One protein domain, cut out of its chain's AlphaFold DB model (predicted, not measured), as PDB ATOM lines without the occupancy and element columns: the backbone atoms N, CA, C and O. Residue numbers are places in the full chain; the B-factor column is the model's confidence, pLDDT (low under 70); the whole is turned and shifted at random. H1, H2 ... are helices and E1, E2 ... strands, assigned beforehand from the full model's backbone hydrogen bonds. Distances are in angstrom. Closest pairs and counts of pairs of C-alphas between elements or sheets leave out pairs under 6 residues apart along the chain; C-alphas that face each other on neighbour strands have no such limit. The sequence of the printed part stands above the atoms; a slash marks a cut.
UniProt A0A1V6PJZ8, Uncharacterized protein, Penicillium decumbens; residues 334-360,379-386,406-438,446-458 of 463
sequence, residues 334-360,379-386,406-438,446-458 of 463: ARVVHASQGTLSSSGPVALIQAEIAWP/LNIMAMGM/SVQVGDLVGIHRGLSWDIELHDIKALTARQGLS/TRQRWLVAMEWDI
ATOM      1  N   ALA A 334       3.411  44.971  34.993       85.06
ATOM      2  CA  ALA A 334       4.345  44.855  33.880       85.06
ATOM      3  C   ALA A 334       5.607  44.094  34.304       85.06
ATOM      4  O   ALA A 334       6.096  44.248  35.423       85.06
ATOM      5  N   ARG A 335       6.132  43.247  33.423       86.81
ATOM      6  CA  ARG A 335       7.336  42.442  33.644       86.81
ATOM      7  C   ARG A 335       8.545  43.169  33.070       86.81
ATOM      8  O   ARG A 335       8.525  43.560  31.910       86.81
ATOM      9  N   VAL A 336       9.608  43.333  33.851       87.00
ATOM     10  CA  VAL A 336      10.829  44.014  33.396       87.00
ATOM     11  C   VAL A 336      11.518  43.195  32.301       87.00
ATOM     12  O   VAL A 336      11.981  42.084  32.560       87.00
ATOM     13  N   VAL A 337      11.628  43.763  31.101       87.31
ATOM     14  CA  VAL A 337      12.380  43.203  29.964       87.31
ATOM     15  C   VAL A 337      13.830  43.680  30.014       87.31
ATOM     16  O   VAL A 337      14.756  42.884  29.876       87.31
ATOM     17  N   HIS A 338      14.039  44.967  30.287       85.56
ATOM     18  CA  HIS A 338      15.359  45.566  30.461       85.56
ATOM     19  C   HIS A 338      15.315  46.642  31.552       85.56
ATOM     20  O   HIS A 338      14.350  47.398  31.656       85.56
ATOM     21  N   ALA A 339      16.362  46.728  32.374       86.38
ATOM     22  CA  ALA A 339      16.498  47.782  33.372       86.38
ATOM     23  C   ALA A 339      17.937  48.300  33.431       86.38
ATOM     24  O   ALA A 339      18.873  47.549  33.694       86.38
ATOM     25  N   SER A 340      18.091  49.611  33.261       85.81
ATOM     26  CA  SER A 340      19.345  50.324  33.502       85.81
ATOM     27  C   SER A 340      19.215  51.188  34.754       85.81
ATOM     28  O   SER A 340      18.135  51.689  35.069       85.81
ATOM     29  N   GLN A 341      20.302  51.338  35.510       86.75
ATOM     30  CA  GLN A 341      20.297  52.028  36.802       86.75
ATOM     31  C   GLN A 341      21.394  53.085  36.853       86.75
ATOM     32  O   GLN A 341      22.529  52.853  36.442       86.75
ATOM     33  N   GLY A 342      21.057  54.240  37.412       83.94
ATOM     34  CA  GLY A 342      21.963  55.363  37.602       83.94
ATOM     35  C   GLY A 342      21.673  56.111  38.897       83.94
ATOM     36  O   GLY A 342      20.792  55.757  39.684       83.94
ATOM     37  N   THR A 343      22.424  57.184  39.139       85.19
ATOM     38  CA  THR A 343      22.145  58.091  40.257       85.19
ATOM     39  C   THR A 343      22.322  59.533  39.814       85.19
ATOM     40  O   THR A 343      23.435  59.942  39.490       85.19
ATOM     41  N   LEU A 344      21.244  60.314  39.842       82.38
ATOM     42  CA  LEU A 344      21.295  61.749  39.592       82.38
ATOM     43  C   LEU A 344      21.763  62.476  40.858       82.38
ATOM     44  O   LEU A 344      21.262  62.235  41.958       82.38
ATOM     45  N   SER A 345      22.711  63.400  40.701       77.38
ATOM     46  CA  SER A 345      23.370  64.111  41.810       77.38
ATOM     47  C   SER A 345      22.422  64.931  42.697       77.38
ATOM     48  O   SER A 345      22.781  65.263  43.827       77.38
ATOM     49  N   SER A 346      21.235  65.276  42.190       75.81
ATOM     50  CA  SER A 346      20.209  66.083  42.860       75.81
ATOM     51  C   SER A 346      19.059  65.254  43.449       75.81
ATOM     52  O   SER A 346      18.659  65.519  44.581       75.81
ATOM     53  N   SER A 347      18.529  64.271  42.711       72.19
ATOM     54  CA  SER A 347      17.346  63.484  43.104       72.19
ATOM     55  C   SER A 347      17.656  62.104  43.697       72.19
ATOM     56  O   SER A 347      16.834  61.580  44.441       72.19
ATOM     57  N   GLY A 348      18.848  61.535  43.475       82.75
ATOM     58  CA  GLY A 348      19.238  60.236  44.033       82.75
ATOM     59  C   GLY A 348      19.168  59.083  43.019       82.75
ATOM     60  O   GLY A 348      19.525  59.288  41.860       82.75
ATOM     61  N   PRO A 349      18.822  57.850  43.444       83.94
ATOM     62  CA  PRO A 349      18.752  56.693  42.551       83.94
ATOM     63  C   PRO A 349      17.699  56.866  41.454       83.94
ATOM     64  O   PRO A 349      16.604  57.359  41.718       83.94
ATOM     65  N   VAL A 350      18.020  56.412  40.246       86.00
ATOM     66  CA  VAL A 350      17.102  56.362  39.102       86.00
ATOM     67  C   VAL A 350      17.245  55.008  38.419       86.00
ATOM     68  O   VAL A 350      18.362  54.510  38.288       86.00
ATOM     69  N   ALA A 351      16.138  54.430  37.961       86.31
ATOM     70  CA  ALA A 351      16.150  53.322  37.015       86.31
ATOM     71  C   ALA A 351      15.322  53.684  35.778       86.31
ATOM     72  O   ALA A 351      14.235  54.245  35.917       86.31
ATOM     73  N   LEU A 352      15.833  53.366  34.589       87.94
ATOM     74  CA  LEU A 352      15.054  53.355  33.352       87.94
ATOM     75  C   LEU A 352      14.684  51.897  33.087       87.94
ATOM     76  O   LEU A 352      15.572  51.045  32.990       87.94
ATOM     77  N   ILE A 353      13.388  51.620  33.036       87.50
ATOM     78  CA  ILE A 353      12.810  50.280  33.003       87.50
ATOM     79  C   ILE A 353      11.994  50.161  31.719       87.50
ATOM     80  O   ILE A 353      11.016  50.880  31.560       87.50
ATOM     81  N   GLN A 354      12.375  49.247  30.837       88.06
ATOM     82  CA  GLN A 354      11.536  48.781  29.740       88.06
ATOM     83  C   GLN A 354      10.806  47.530  30.232       88.06
ATOM     84  O   GLN A 354      11.446  46.561  30.657       88.06
ATOM     85  N   ALA A 355       9.479  47.559  30.224       86.88
ATOM     86  CA  ALA A 355       8.641  46.481  30.729       86.88
ATOM     87  C   ALA A 355       7.554  46.083  29.723       86.88
ATOM     88  O   ALA A 355       7.101  46.891  28.926       86.88
ATOM     89  N   GLU A 356       7.136  44.828  29.776       87.88
ATOM     90  CA  GLU A 356       6.070  44.232  28.968       87.88
ATOM     91  C   GLU A 356       4.798  44.154  29.822       87.88
ATOM     92  O   GLU A 356       4.874  43.711  30.973       87.88
ATOM     93  N   ILE A 357       3.641  44.607  29.322       83.62
ATOM     94  CA  ILE A 357       2.403  44.611  30.118       83.62
ATOM     95  C   ILE A 357       1.934  43.169  30.357       83.62
ATOM     96  O   ILE A 357       1.428  42.484  29.474       83.62
ATOM     97  N   ALA A 358       2.073  42.724  31.604       74.44
ATOM     98  CA  ALA A 358       1.641  41.419  32.069       74.44
ATOM     99  C   ALA A 358       0.170  41.504  32.494       74.44
ATOM    100  O   ALA A 358      -0.143  41.631  33.685       74.44
ATOM    101  N   TRP A 359      -0.727  41.457  31.509       66.12
ATOM    102  CA  TRP A 359      -2.152  41.246  31.751       66.12
ATOM    103  C   TRP A 359      -2.363  39.904  32.474       66.12
ATOM    104  O   TRP A 359      -1.733  38.907  32.112       66.12
ATOM    105  N   PRO A 360      -3.233  39.830  33.496       54.47
ATOM    106  CA  PRO A 360      -3.652  38.546  34.036       54.47
ATOM    107  C   PRO A 360      -4.558  37.873  33.001       54.47
ATOM    108  O   PRO A 360      -5.711  38.275  32.863       54.47
ATOM    109  N   LEU A 379       6.329  49.261  27.698       81.94
ATOM    110  CA  LEU A 379       6.153  50.388  28.602       81.94
ATOM    111  C   LEU A 379       7.523  50.846  29.119       81.94
ATOM    112  O   LEU A 379       8.196  50.094  29.831       81.94
ATOM    113  N   ASN A 380       7.934  52.077  28.796       86.12
ATOM    114  CA  ASN A 380       9.180  52.659  29.309       86.12
ATOM    115  C   ASN A 380       8.897  53.569  30.512       86.12
ATOM    116  O   ASN A 380       8.130  54.526  30.427       86.12
ATOM    117  N   ILE A 381       9.537  53.271  31.645       84.31
ATOM    118  CA  ILE A 381       9.282  53.893  32.947       84.31
ATOM    119  C   ILE A 381      10.589  54.445  33.519       84.31
ATOM    120  O   ILE A 381      11.569  53.713  33.664       84.31
ATOM    121  N   MET A 382      10.597  55.707  33.954       84.88
ATOM    122  CA  MET A 382      11.693  56.263  34.755       84.88
ATOM    123  C   MET A 382      11.279  56.240  36.220       84.88
ATOM    124  O   MET A 382      10.509  57.080  36.683       84.88
ATOM    125  N   ALA A 383      11.824  55.288  36.965       83.56
ATOM    126  CA  ALA A 383      11.651  55.180  38.400       83.56
ATOM    127  C   ALA A 383      12.657  56.090  39.121       83.56
ATOM    128  O   ALA A 383      13.865  55.871  39.035       83.56
ATOM    129  N   MET A 384      12.188  57.076  39.887       82.62
ATOM    130  CA  MET A 384      13.008  57.805  40.860       82.62
ATOM    131  C   MET A 384      12.886  57.160  42.241       82.62
ATOM    132  O   MET A 384      11.799  57.063  42.820       82.62
ATOM    133  N   GLY A 385      14.020  56.719  42.776       74.44
ATOM    134  CA  GLY A 385      14.120  56.171  44.122       74.44
ATOM    135  C   GLY A 385      14.155  57.287  45.160       74.44
ATOM    136  O   GLY A 385      14.530  58.421  44.864       74.44
ATOM    137  N   MET A 386      13.798  56.971  46.407       63.12
ATOM    138  CA  MET A 386      13.891  57.951  47.490       63.12
ATOM    139  C   MET A 386      15.329  58.505  47.597       63.12
ATOM    140  O   MET A 386      16.282  57.714  47.615       63.12
ATOM    141  N   SER A 406      18.335  46.793  43.266       70.00
ATOM    142  CA  SER A 406      18.592  46.863  41.841       70.00
ATOM    143  C   SER A 406      17.447  46.164  41.127       70.00
ATOM    144  O   SER A 406      17.198  44.990  41.379       70.00
ATOM    145  N   VAL A 407      16.755  46.902  40.261       77.06
ATOM    146  CA  VAL A 407      15.720  46.368  39.370       77.06
ATOM    147  C   VAL A 407      16.365  45.337  38.447       77.06
ATOM    148  O   VAL A 407      17.306  45.679  37.727       77.06
ATOM    149  N   GLN A 408      15.897  44.093  38.482       80.12
ATOM    150  CA  GLN A 408      16.423  43.004  37.664       80.12
ATOM    151  C   GLN A 408      15.526  42.722  36.459       80.12
ATOM    152  O   GLN A 408      14.315  42.949  36.480       80.12
ATOM    153  N   VAL A 409      16.127  42.174  35.403       82.00
ATOM    154  CA  VAL A 409      15.375  41.609  34.278       82.00
ATOM    155  C   VAL A 409      14.541  40.434  34.787       82.00
ATOM    156  O   VAL A 409      15.058  39.530  35.442       82.00
ATOM    157  N   GLY A 410      13.244  40.458  34.491       77.06
ATOM    158  CA  GLY A 410      12.270  39.494  34.986       77.06
ATOM    159  C   GLY A 410      11.642  39.823  36.345       77.06
ATOM    160  O   GLY A 410      10.860  39.004  36.818       77.06
ATOM    161  N   ASP A 411      11.914  40.976  36.968       80.44
ATOM    162  CA  ASP A 411      11.100  41.452  38.102       80.44
ATOM    163  C   ASP A 411       9.673  41.820  37.643       80.44
ATOM    164  O   ASP A 411       9.454  42.189  36.485       80.44
ATOM    165  N   LEU A 412       8.695  41.766  38.556       80.38
ATOM    166  CA  LEU A 412       7.340  42.271  38.305       80.38
ATOM    167  C   LEU A 412       7.160  43.662  38.928       80.38
ATOM    168  O   LEU A 412       7.285  43.844  40.141       80.38
ATOM    169  N   VAL A 413       6.819  44.632  38.088       82.31
ATOM    170  CA  VAL A 413       6.442  46.000  38.443       82.31
ATOM    171  C   VAL A 413       4.921  46.089  38.576       82.31
ATOM    172  O   VAL A 413       4.188  45.800  37.633       82.31
ATOM    173  N   GLY A 414       4.440  46.521  39.741       83.12
ATOM    174  CA  GLY A 414       3.048  46.911  39.952       83.12
ATOM    175  C   GLY A 414       2.917  48.427  40.106       83.12
ATOM    176  O   GLY A 414       3.520  49.014  41.006       83.12
ATOM    177  N   ILE A 415       2.123  49.054  39.238       79.19
ATOM    178  CA  ILE A 415       1.896  50.507  39.191       79.19
ATOM    179  C   ILE A 415       0.579  50.840  39.901       79.19
ATOM    180  O   ILE A 415      -0.444  50.231  39.606       79.19
ATOM    181  N   HIS A 416       0.554  51.802  40.825       75.56
ATOM    182  CA  HIS A 416      -0.663  52.190  41.563       75.56
ATOM    183  C   HIS A 416      -1.496  53.285  40.872       75.56
ATOM    184  O   HIS A 416      -0.953  54.219  40.290       75.56
ATOM    185  N   ARG A 417      -2.833  53.236  41.024       65.44
ATOM    186  CA  ARG A 417      -3.741  54.353  40.671       65.44
ATOM    187  C   ARG A 417      -3.658  55.437  41.758       65.44
ATOM    188  O   ARG A 417      -4.092  55.185  42.881       65.44
ATOM    189  N   GLY A 418      -3.156  56.639  41.457       61.69
ATOM    190  CA  GLY A 418      -2.925  57.659  42.494       61.69
ATOM    191  C   GLY A 418      -2.766  59.109  42.021       61.69
ATOM    192  O   GLY A 418      -2.960  59.434  40.855       61.69
ATOM    193  N   LEU A 419      -2.445  59.990  42.981       51.72
ATOM    194  CA  LEU A 419      -1.974  61.369  42.741       51.72
ATOM    195  C   LEU A 419      -0.493  61.400  42.339       51.72
ATOM    196  O   LEU A 419      -0.067  62.265  41.582       51.72
ATOM    197  N   SER A 420       0.275  60.454  42.876       60.59
ATOM    198  CA  SER A 420       1.557  60.006  42.354       60.59
ATOM    199  C   SER A 420       1.367  58.626  41.732       60.59
ATOM    200  O   SER A 420       0.509  57.847  42.160       60.59
ATOM    201  N   TRP A 421       2.178  58.343  40.722       67.12
ATOM    202  CA  TRP A 421       2.322  57.021  40.136       67.12
ATOM    203  C   TRP A 421       3.397  56.281  40.945       67.12
ATOM    204  O   TRP A 421       4.594  56.515  40.767       67.12
ATOM    205  N   ASP A 422       2.968  55.448  41.892       67.56
ATOM    206  CA  ASP A 422       3.865  54.690  42.773       67.56
ATOM    207  C   ASP A 422       4.137  53.298  42.176       67.56
ATOM    208  O   ASP A 422       3.203  52.561  41.850       67.56
ATOM    209  N   ILE A 423       5.415  52.921  42.090       72.56
ATOM    210  CA  ILE A 423       5.891  51.600  41.659       72.56
ATOM    211  C   ILE A 423       6.179  50.744  42.898       72.56
ATOM    212  O   ILE A 423       6.996  51.131  43.738       72.56
ATOM    213  N   GLU A 424       5.577  49.559  42.994       73.25
ATOM    214  CA  GLU A 424       6.006  48.490  43.908       73.25
ATOM    215  C   GLU A 424       6.612  47.337  43.091       73.25
ATOM    216  O   GLU A 424       5.950  46.773  42.222       73.25
ATOM    217  N   LEU A 425       7.878  46.999  43.364       68.88
ATOM    218  CA  LEU A 425       8.591  45.899  42.704       68.88
ATOM    219  C   LEU A 425       8.456  44.592  43.493       68.88
ATOM    220  O   LEU A 425       8.482  44.591  44.727       68.88
ATOM    221  N   HIS A 426       8.383  43.479  42.766       66.06
ATOM    222  CA  HIS A 426       8.304  42.125  43.304       66.06
ATOM    223  C   HIS A 426       9.280  41.194  42.573       66.06
ATOM    224  O   HIS A 426       9.152  41.000  41.365       66.06
ATOM    225  N   ASP A 427      10.198  40.559  43.314       55.78
ATOM    226  CA  ASP A 427      10.961  39.412  42.800       55.78
ATOM    227  C   ASP A 427       9.961  38.295  42.470       55.78
ATOM    228  O   ASP A 427       9.240  37.816  43.357       55.78
ATOM    229  N   ILE A 428       9.916  37.859  41.209       54.09
ATOM    230  CA  ILE A 428       9.005  36.792  40.773       54.09
ATOM    231  C   ILE A 428       9.238  35.497  41.567       54.09
ATOM    232  O   ILE A 428       8.278  34.771  41.822       54.09
ATOM    233  N   LYS A 429      10.440  35.245  42.109       49.25
ATOM    234  CA  LYS A 429      10.694  34.093  42.998       49.25
ATOM    235  C   LYS A 429       9.798  34.100  44.240       49.25
ATOM    236  O   LYS A 429       9.374  33.032  44.678       49.25
ATOM    237  N   ALA A 430       9.457  35.272  44.782       48.44
ATOM    238  CA  ALA A 430       8.539  35.397  45.917       48.44
ATOM    239  C   ALA A 430       7.071  35.132  45.529       48.44
ATOM    240  O   ALA A 430       6.275  34.725  46.377       48.44
ATOM    241  N   LEU A 431       6.709  35.327  44.256       47.75
ATOM    242  CA  LEU A 431       5.393  34.981  43.712       47.75
ATOM    243  C   LEU A 431       5.308  33.479  43.389       47.75
ATOM    244  O   LEU A 431       4.359  32.822  43.810       47.75
ATOM    245  N   THR A 432       6.324  32.905  42.736       42.53
ATOM    246  CA  THR A 432       6.365  31.477  42.376       42.53
ATOM    247  C   THR A 432       6.511  30.567  43.598       42.53
ATOM    248  O   THR A 432       5.801  29.568  43.699       42.53
ATOM    249  N   ALA A 433       7.341  30.921  44.590       44.47
ATOM    250  CA  ALA A 433       7.454  30.149  45.838       44.47
ATOM    251  C   ALA A 433       6.104  30.010  46.571       44.47
ATOM    252  O   ALA A 433       5.846  29.003  47.235       44.47
ATOM    253  N   ARG A 434       5.211  30.992  46.386       44.75
ATOM    254  CA  ARG A 434       3.867  31.050  46.969       44.75
ATOM    255  C   ARG A 434       2.877  30.045  46.363       44.75
ATOM    256  O   ARG A 434       1.834  29.814  46.967       44.75
ATOM    257  N   GLN A 435       3.197  29.439  45.217       45.22
ATOM    258  CA  GLN A 435       2.455  28.301  44.656       45.22
ATOM    259  C   GLN A 435       2.931  26.945  45.213       45.22
ATOM    260  O   GLN A 435       2.213  25.959  45.085       45.22
ATOM    261  N   GLY A 436       4.130  26.883  45.809       41.22
ATOM    262  CA  GLY A 436       4.791  25.627  46.174       41.22
ATOM    263  C   GLY A 436       4.604  25.189  47.627       41.22
ATOM    264  O   GLY A 436       4.101  24.096  47.878       41.22
ATOM    265  N   LEU A 437       5.062  25.993  48.598       37.19
ATOM    266  CA  LEU A 437       5.198  25.547  49.994       37.19
ATOM    267  C   LEU A 437       4.820  26.618  51.026       37.19
ATOM    268  O   LEU A 437       5.257  27.764  50.971       37.19
ATOM    269  N   SER A 438       4.048  26.196  52.030       48.88
ATOM    270  CA  SER A 438       3.675  27.003  53.195       48.88
ATOM    271  C   SER A 438       4.830  27.100  54.198       48.88
ATOM    272  O   SER A 438       5.085  26.147  54.936       48.88
ATOM    273  N   THR A 446       9.890  44.149  52.128       48.16
ATOM    274  CA  THR A 446      10.915  44.771  51.264       48.16
ATOM    275  C   THR A 446      10.328  45.526  50.061       48.16
ATOM    276  O   THR A 446      10.989  45.721  49.042       48.16
ATOM    277  N   ARG A 447       9.084  46.006  50.189       54.94
ATOM    278  CA  ARG A 447       8.370  46.837  49.214       54.94
ATOM    279  C   ARG A 447       8.979  48.236  49.169       54.94
ATOM    280  O   ARG A 447       8.432  49.190  49.727       54.94
ATOM    281  N   GLN A 448      10.118  48.378  48.498       61.59
ATOM    282  CA  GLN A 448      10.636  49.698  48.175       61.59
ATOM    283  C   GLN A 448       9.715  50.355  47.144       61.59
ATOM    284  O   GLN A 448       9.624  49.904  46.004       61.59
ATOM    285  N   ARG A 449       9.057  51.446  47.549       65.00
ATOM    286  CA  ARG A 449       8.309  52.305  46.631       65.00
ATOM    287  C   ARG A 449       9.256  53.223  45.875       65.00
ATOM    288  O   ARG A 449      10.083  53.905  46.484       65.00
ATOM    289  N   TRP A 450       9.098  53.249  44.561       72.12
ATOM    290  CA  TRP A 450       9.706  54.240  43.677       72.12
ATOM    291  C   TRP A 450       8.595  55.121  43.101       72.12
ATOM    292  O   TRP A 450       7.452  54.683  42.987       72.12
ATOM    293  N   LEU A 451       8.921  56.357  42.741       74.69
ATOM    294  CA  LEU A 451       7.997  57.252  42.046       74.69
ATOM    295  C   LEU A 451       8.256  57.138  40.543       74.69
ATOM    296  O   LEU A 451       9.405  57.293  40.128       74.69
ATOM    297  N   VAL A 452       7.226  56.919  39.722       73.94
ATOM    298  CA  VAL A 452       7.350  57.176  38.279       73.94
ATOM    299  C   VAL A 452       7.562  58.680  38.103       73.94
ATOM    300  O   VAL A 452       6.773  59.493  38.586       73.94
ATOM    301  N   ALA A 453       8.654  59.052  37.443       62.16
ATOM    302  CA  ALA A 453       8.952  60.429  37.064       62.16
ATOM    303  C   ALA A 453       8.285  60.804  35.741       62.16
ATOM    304  O   ALA A 453       7.799  61.921  35.582       62.16
ATOM    305  N   MET A 454       8.314  59.859  34.803       68.00
ATOM    306  CA  MET A 454       7.788  59.963  33.452       68.00
ATOM    307  C   MET A 454       7.626  58.565  32.849       68.00
ATOM    308  O   MET A 454       8.381  57.641  33.173       68.00
ATOM    309  N   GLU A 455       6.640  58.478  31.973       69.12
ATOM    310  CA  GLU A 455       6.414  57.462  30.950       69.12
ATOM    311  C   GLU A 455       6.816  58.106  29.611       69.12
ATOM    312  O   GLU A 455       6.675  59.327  29.463       69.12
ATOM    313  N   TRP A 456       7.375  57.344  28.672       65.00
ATOM    314  CA  TRP A 456       7.639  57.837  27.314       65.00
ATOM    315  C   TRP A 456       7.620  56.706  26.296       65.00
ATOM    316  O   TRP A 456       8.148  55.617  26.533       65.00
ATOM    317  N   ASP A 457       7.115  57.020  25.114       55.06
ATOM    318  CA  ASP A 457       7.372  56.220  23.929       55.06
ATOM    319  C   ASP A 457       8.710  56.654  23.330       55.06
ATOM    320  O   ASP A 457       9.003  57.845  23.192       55.06
ATOM    321  N   ILE A 458       9.554  55.678  23.002       50.91
ATOM    322  CA  ILE A 458      10.663  55.908  22.082       50.91
ATOM    323  C   ILE A 458      10.058  55.708  20.699       50.91
ATOM    324  O   ILE A 458       9.789  54.572  20.320       50.91
TER     325      ILE A 458
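Overview. This is residues 334 to 360, 379 to 386, 406 to 438 and 446 to 458 of the 463 residues of an uncharacterized protein of Penicillium decumbens (UniProt A0A1V6PJZ8). Six antiparallel strands, E1 to E6, form a small closed barrel, and one helix, H1, leads away from it as an arm, with residues 432 to 438 sticking out. The long axis runs from the turn of the E1 and E2 hairpin, at Ser 346, to Leu 437, just after H1. The printed part has 81 residues, with named elements in the order E1, E2, E3, E4, E5, H1, E6, and its class is mostly strand. It is compact, with a radius of gyration of the C-alphas of 13.1 A, yet elongated in outline, spanning 44 by 26 by 25 A.

Along the chain. E1, residues 334 to 344, begins with C-alpha 334 at (4.345, 44.855, 33.880), is 24.6 A long and bends by 84 degrees at residue 337. E2, residues 348 to 357, is 26.9 A long and bends by 52 degrees at residue 354. E3 holds residues 379 to 384, 15.9 A. E4 holds residues 412 to 415, 9.9 A, and E5 residues 422 to 426, 13.3 A. H1, residues 428 to 436, is 13.1 A long, with C-alpha 436 at (4.791, 25.627, 46.174). E6, residues 449 to 455, is 16.6 A long and ends with C-alpha 455 at (6.414, 57.462, 30.950).

Arrangement. Round the barrel run E1, E2, E3, E6, E5, E4 and back to E1. E1 and E2 are a hairpin, antiparallel at 164 degrees, with N 340 and O 352 2.9 A apart, within hydrogen-bond range. E2 and E3 are antiparallel at 160 degrees, with N 353 and O 381 at 2.8 A. E6 is staggered: residues 451 to 455 pair with E3, with N 384 and O 451 at 2.8 A, and residues 449 to 451 pair with E5, with N 423 and O 450 at 2.8 A. E4 and E5 are a hairpin, with N 414 and O 424 at 2.9 A. E4 and E1 close the ring, with N 413 and O 334 at 2.8 A. H1 is not on the barrel, but only just, with 4 pairs of C-alphas within 10 A; the closest C-alphas of E4 and H1, those of Leu 412 and Ile 428, are 6.2 A apart. In H1, 2 of 5 O i to N i+4 pairs and 4 of 6 O i to N i+3 pairs are within hydrogen-bond range.

Size, cuts and confidence. The C-alphas of Ser 346 and Leu 437, the two farthest apart, are 43.8 A apart. Residues 361 to 378, 387 to 405 and 439 to 445 are not printed, leaving C-alpha gaps of 16.3 A, 13.3 A and 19.3 A. Of the links printed whole, E1 to E2 and E5 to H1 are tight and E4 to E5 is short. The mean pLDDT of the printed part is 71.2; 33 residues are under 70, among them residues 425 to 438, and H1 has a mean of 46.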